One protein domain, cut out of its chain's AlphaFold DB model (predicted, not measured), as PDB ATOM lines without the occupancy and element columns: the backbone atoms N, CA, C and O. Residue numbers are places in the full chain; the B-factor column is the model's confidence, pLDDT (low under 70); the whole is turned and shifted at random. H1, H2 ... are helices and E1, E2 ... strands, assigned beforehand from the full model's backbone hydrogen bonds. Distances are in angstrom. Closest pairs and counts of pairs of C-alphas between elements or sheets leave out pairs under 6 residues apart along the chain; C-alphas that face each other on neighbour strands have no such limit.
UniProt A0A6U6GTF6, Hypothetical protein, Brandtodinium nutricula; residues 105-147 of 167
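Overview. This is residues 105 to 147 of the 167 residues of the protein "Hypothetical protein" of Brandtodinium nutricula (UniProt A0A6U6GTF6). A loose, flat arch: the two-stranded hairpin E1-E2 makes one leg, helix H1 follows on from it, and the chain then turns back through a loop to the short helix H2 on the far side, leaving the middle open. The 43 printed residues hold E1, E2, H1 and H2 in that order, a mixed class with an antiparallel sheet E1 - E2. It is only just loose, close to extended, with a radius of gyration of the C-alphas of 13.8 A and spans of 37 by 22 by 12 A.

Along the chain. E1, residues 105 to 110, begins at C-alpha 105 (30.148, 41.252, 19.190). E2, residues 114 to 120, is 18.4 A long. H1, residues 122 to 131, is 14.3 A long. H2, residues 140 to 145, ends at C-alpha 145 (28.787, 26.302, 40.658).

Arrangement. The hairpin E1 and E2 is antiparallel at 143 degrees, with N 108 and O 116 within hydrogen-bond range at 2.8 A. In H1 and H2 every O i to N i+4 pair is within hydrogen-bond range. H1 and H2 are only just apart, closest 8.3 A.

Size, cuts and confidence. The C-alphas of Pro 111 and Trp 134 are farthest apart, 39.5 A. Residues 131 to 136 stand free. The printed part has no cut, no link is long, and no printed residue is under 70 in pLDDT.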
ATOM      1  N   GLU A 105      31.457  41.824  19.512       91.44
ATOM      2  CA  GLU A 105      30.148  41.252  19.190       91.44
ATOM      3  C   GLU A 105      30.074  41.016  17.684       91.44
ATOM      4  O   GLU A 105      30.041  41.973  16.911       91.44
ATOM      5  N   THR A 106      30.053  39.751  17.269       93.00
ATOM      6  CA  THR A 106      29.870  39.366  15.869       93.00
ATOM      7  C   THR A 106      28.438  38.879  15.650       93.00
ATOM      8  O   THR A 106      27.978  37.975  16.355       93.00
ATOM      9  N   PRO A 107      27.673  39.490  14.726       93.31
ATOM     10  CA  PRO A 107      26.338  39.008  14.407       93.31
ATOM     11  C   PRO A 107      26.445  37.650  13.703       93.31
ATOM     12  O   PRO A 107      27.220  37.484  12.762       93.31
ATOM     13  N   ILE A 108      25.671  36.674  14.170       94.75
ATOM     14  CA  ILE A 108      25.556  35.335  13.593       94.75
ATOM     15  C   ILE A 108      24.080  35.047  13.373       94.75
ATOM     16  O   ILE A 108      23.253  35.295  14.245       94.75
ATOM     17  N   TYR A 109      23.749  34.495  12.213       94.06
ATOM     18  CA  TYR A 109      22.393  34.055  11.925       94.06
ATOM     19  C   TYR A 109      22.224  32.583  12.311       94.06
ATOM     20  O   TYR A 109      22.827  31.705  11.694       94.06
ATOM     21  N   ASP A 110      21.419  32.321  13.338       88.94
ATOM     22  CA  ASP A 110      21.030  30.974  13.747       88.94
ATOM     23  C   ASP A 110      19.716  30.582  13.040       88.94
ATOM     24  O   ASP A 110      18.760  31.362  13.057       88.94
ATOM     25  N   PRO A 111      19.616  29.391  12.424       90.69
ATOM     26  CA  PRO A 111      18.414  28.976  11.698       90.69
ATOM     27  C   PRO A 111      17.163  28.832  12.581       90.69
ATOM     28  O   PRO A 111      16.050  28.862  12.062       90.69
ATOM     29  N   THR A 112      17.326  28.668  13.895       90.06
ATOM     30  CA  THR A 112      16.225  28.509  14.857       90.06
ATOM     31  C   THR A 112      15.853  29.837  15.512       90.06
ATOM     32  O   THR A 112      14.674  30.112  15.723       90.06
ATOM     33  N   TYR A 113      16.853  30.660  15.838       82.56
ATOM     34  CA  TYR A 113      16.677  31.868  16.655       82.56
ATOM     35  C   TYR A 113      16.797  33.186  15.870       82.56
ATOM     36  O   TYR A 113      16.510  34.249  16.417       82.56
ATOM     37  N   GLY A 114      17.178  33.137  14.591       92.00
ATOM     38  CA  GLY A 114      17.365  34.311  13.743       92.00
ATOM     39  C   GLY A 114      18.684  35.036  14.020       92.00
ATOM     40  O   GLY A 114      19.719  34.413  14.254       92.00
ATOM     41  N   GLU A 115      18.670  36.368  13.965       88.00
ATOM     42  CA  GLU A 115      19.865  37.187  14.193       88.00
ATOM     43  C   GLU A 115      20.276  37.161  15.673       88.00
ATOM     44  O   GLU A 115      19.639  37.753  16.543       88.00
ATOM     45  N   CYS A 116      21.372  36.465  15.954       89.06
ATOM     46  CA  CYS A 116      22.002  36.377  17.261       89.06
ATOM     47  C   CYS A 116      23.332  37.141  17.255       89.06
ATOM     48  O   CYS A 116      23.900  37.443  16.208       89.06
ATOM     49  N   LYS A 117      23.870  37.447  18.439       90.19
ATOM     50  CA  LYS A 117      25.210  38.032  18.578       90.19
ATOM     51  C   LYS A 117      26.112  37.073  19.336       90.19
ATOM     52  O   LYS A 117      25.837  36.750  20.490       90.19
ATOM     53  N   MET A 118      27.202  36.651  18.707       89.25
ATOM     54  CA  MET A 118      28.272  35.926  19.376       89.25
ATOM     55  C   MET A 118      29.187  36.924  20.079       89.25
ATOM     56  O   MET A 118      29.622  37.915  19.496       89.25
ATOM     57  N   ARG A 119      29.462  36.674  21.361       89.94
ATOM     58  CA  ARG A 119      30.418  37.462  22.143       89.94
ATOM     59  C   ARG A 119      31.782  36.785  22.100       89.94
ATOM     60  O   ARG A 119      32.037  35.839  22.844       89.94
ATOM     61  N   GLU A 120      32.650  37.274  21.231       92.38
ATOM     62  CA  GLU A 120      34.055  36.874  21.169       92.38
ATOM     63  C   GLU A 120      34.800  37.397  22.407       92.38
ATOM     64  O   GLU A 120      34.482  38.468  22.929       92.38
ATOM     65  N   GLY A 121      35.748  36.615  22.934       87.62
ATOM     66  CA  GLY A 121      36.485  36.969  24.159       87.62
ATOM     67  C   GLY A 121      35.681  36.827  25.463       87.62
ATOM     68  O   GLY A 121      36.141  37.212  26.542       87.62
ATOM     69  N   PHE A 122      34.472  36.252  25.418       88.62
ATOM     70  CA  PHE A 122      33.662  36.067  26.627       88.62
ATOM     71  C   PHE A 122      34.284  35.071  27.621       88.62
ATOM     72  O   PHE A 122      34.128  35.232  28.829       88.62
ATOM     73  N   SER A 123      35.049  34.087  27.142       88.56
ATOM     74  CA  SER A 123      35.777  33.138  27.996       88.56
ATOM     75  C   SER A 123      36.832  33.824  28.871       88.56
ATOM     76  O   SER A 123      36.967  33.494  30.047       88.56
ATOM     77  N   GLU A 124      37.548  34.814  28.340       92.69
ATOM     78  CA  GLU A 124      38.492  35.633  29.110       92.69
ATOM     79  C   GLU A 124      37.771  36.493  30.139       92.69
ATOM     80  O   GLU A 124      38.202  36.586  31.284       92.69
ATOM     81  N   THR A 125      36.625  37.057  29.756       89.44
ATOM     82  CA  THR A 125      35.763  37.795  30.684       89.44
ATOM     83  C   THR A 125      35.308  36.901  31.844       89.44
ATOM     84  O   THR A 125      35.361  37.321  32.998       89.44
ATOM     85  N   GLN A 126      34.921  35.650  31.570       88.12
ATOM     86  CA  GLN A 126      34.572  34.682  32.613       88.12
ATOM     87  C   GLN A 126      35.759  34.355  33.526       88.12
ATOM     88  O   GLN A 126      35.580  34.323  34.742       88.12
ATOM     89  N   LYS A 127      36.964  34.162  32.973       90.75
ATOM     90  CA  LYS A 127      38.186  33.938  33.768       90.75
ATOM     91  C   LYS A 127      38.506  35.132  34.660       90.75
ATOM     92  O   LYS A 127      38.667  34.961  35.863       90.75
ATOM     93  N   MET A 128      38.495  36.340  34.098       90.56
ATOM     94  CA  MET A 128      38.764  37.569  34.840       90.56
ATOM     95  C   MET A 128      37.772  37.754  35.995       90.56
ATOM     96  O   MET A 128      38.178  38.082  37.104       90.56
ATOM     97  N   ARG A 129      36.481  37.476  35.783       89.94
ATOM     98  CA  ARG A 129      35.468  37.519  36.855       89.94
ATOM     99  C   ARG A 129      35.633  36.403  37.884       89.94
ATOM    100  O   ARG A 129      35.345  36.616  39.058       89.94
ATOM    101  N   ALA A 130      36.079  35.220  37.465       89.50
ATOM    102  CA  ALA A 130      36.341  34.113  38.377       89.50
ATOM    103  C   ALA A 130      37.512  34.433  39.322       89.50
ATOM    104  O   ALA A 130      37.405  34.174  40.523       89.50
ATOM    105  N   GLU A 131      38.577  35.035  38.787       92.69
ATOM    106  CA  GLU A 131      39.792  35.437  39.509       92.69
ATOM    107  C   GLU A 131      39.603  36.723  40.327       92.69
ATOM    108  O   GLU A 131      40.210  36.884  41.383       92.69
ATOM    109  N   CYS A 132      38.726  37.626  39.889       90.25
ATOM    110  CA  CYS A 132      38.417  38.855  40.606       90.25
ATOM    111  C   CYS A 132      37.629  38.561  41.896       90.25
ATOM    112  O   CYS A 132      36.507  38.049  41.865       90.25
ATOM    113  N   GLU A 133      38.213  38.875  43.053       88.25
ATOM    114  CA  GLU A 133      37.579  38.642  44.360       88.25
ATOM    115  C   GLU A 133      36.498  39.681  44.688       88.25
ATOM    116  O   GLU A 133      35.475  39.354  45.285       88.25
ATOM    117  N   TRP A 134      36.703  40.926  44.257       83.19
ATOM    118  CA  TRP A 134      35.844  42.066  44.579       83.19
ATOM    119  C   TRP A 134      34.670  42.249  43.607       83.19
ATOM    120  O   TRP A 134      33.753  43.017  43.895       83.19
ATOM    121  N   TRP A 135      34.669  41.547  42.470       84.19
ATOM    122  CA  TRP A 135      33.550  41.576  41.530       84.19
ATOM    123  C   TRP A 135      32.409  40.663  41.989       84.19
ATOM    124  O   TRP A 135      32.634  39.540  42.447       84.19
ATOM    125  N   GLY A 136      31.169  41.131  41.834       81.56
ATOM    126  CA  GLY A 136      29.975  40.347  42.142       81.56
ATOM    127  C   GLY A 136      29.917  39.058  41.317       81.56
ATOM    128  O   GLY A 136      30.011  39.084  40.093       81.56
ATOM    129  N   LYS A 137      29.774  37.913  41.994       85.44
ATOM    130  CA  LYS A 137      29.610  36.580  41.375       85.44
ATOM    131  C   LYS A 137      28.148  36.130  41.459       85.44
ATOM    132  O   LYS A 137      27.857  35.017  41.893       85.44
ATOM    133  N   ASP A 138      27.242  37.038  41.121       77.38
ATOM    134  CA  ASP A 138      25.783  36.883  41.138       77.38
ATOM    135  C   ASP A 138      25.215  36.339  39.816       77.38
ATOM    136  O   ASP A 138      24.018  36.087  39.700       77.38
ATOM    137  N   GLU A 139      26.067  36.091  38.819       77.69
ATOM    138  CA  GLU A 139      25.645  35.500  37.550       77.69
ATOM    139  C   GLU A 139      25.176  34.044  37.726       77.69
ATOM    140  O   GLU A 139      25.785  33.291  38.500       77.69
ATOM    141  N   PRO A 140      24.179  33.582  36.940       76.00
ATOM    142  CA  PRO A 140      23.668  32.211  37.021       76.00
ATOM    143  C   PRO A 140      24.758  31.134  36.945       76.00
ATOM    144  O   PRO A 140      24.651  30.104  37.602       76.00
ATOM    145  N   HIS A 141      25.839  31.387  36.196       81.38
ATOM    146  CA  HIS A 141      26.985  30.485  36.097       81.38
ATOM    147  C   HIS A 141      27.677  30.248  37.451       81.38
ATOM    148  O   HIS A 141      27.867  29.101  37.856       81.38
ATOM    149  N   PHE A 142      28.025  31.316  38.175       85.25
ATOM    150  CA  PHE A 142      28.692  31.217  39.478       85.25
ATOM    151  C   PHE A 142      27.738  30.748  40.578       85.25
ATOM    152  O   PHE A 142      28.142  30.014  41.481       85.25
ATOM    153  N   MET A 143      26.460  31.124  40.488       84.62
ATOM    154  CA  MET A 143      25.418  30.608  41.372       84.62
ATOM    155  C   MET A 143      25.270  29.086  41.228       84.62
ATOM    156  O   MET A 143      25.290  28.375  42.233       84.62
ATOM    157  N   ALA A 144      25.221  28.573  39.994       84.69
ATOM    158  CA  ALA A 144      25.129  27.141  39.723       84.69
ATOM    159  C   ALA A 144      26.353  26.364  40.234       84.69
ATOM    160  O   ALA A 144      26.190  25.304  40.834       84.69
ATOM    161  N   GLN A 145      27.571  26.906  40.085       86.62
ATOM    162  CA  GLN A 145      28.787  26.302  40.658       86.62
ATOM    163  C   GLN A 145      28.724  26.162  42.186       86.62
ATOM    164  O   GLN A 145      29.280  25.223  42.748       86.62
ATOM    165  N   ARG A 146      28.029  27.082  42.863       87.19
ATOM    166  CA  ARG A 146      27.795  27.046  44.316       87.19
ATOM    167  C   ARG A 146      26.613  26.156  44.718       87.19
ATOM    168  O   ARG A 146      26.260  26.117  45.891       87.19
ATOM    169  N   GLY A 147      25.996  25.457  43.765       88.06
ATOM    170  CA  GLY A 147      24.850  24.582  44.000       88.06
ATOM    171  C   GLY A 147      23.503  25.305  44.075       88.06
ATOM    172  O   GLY A 147      22.504  24.679  44.423       88.06
TER     173      GLY A 147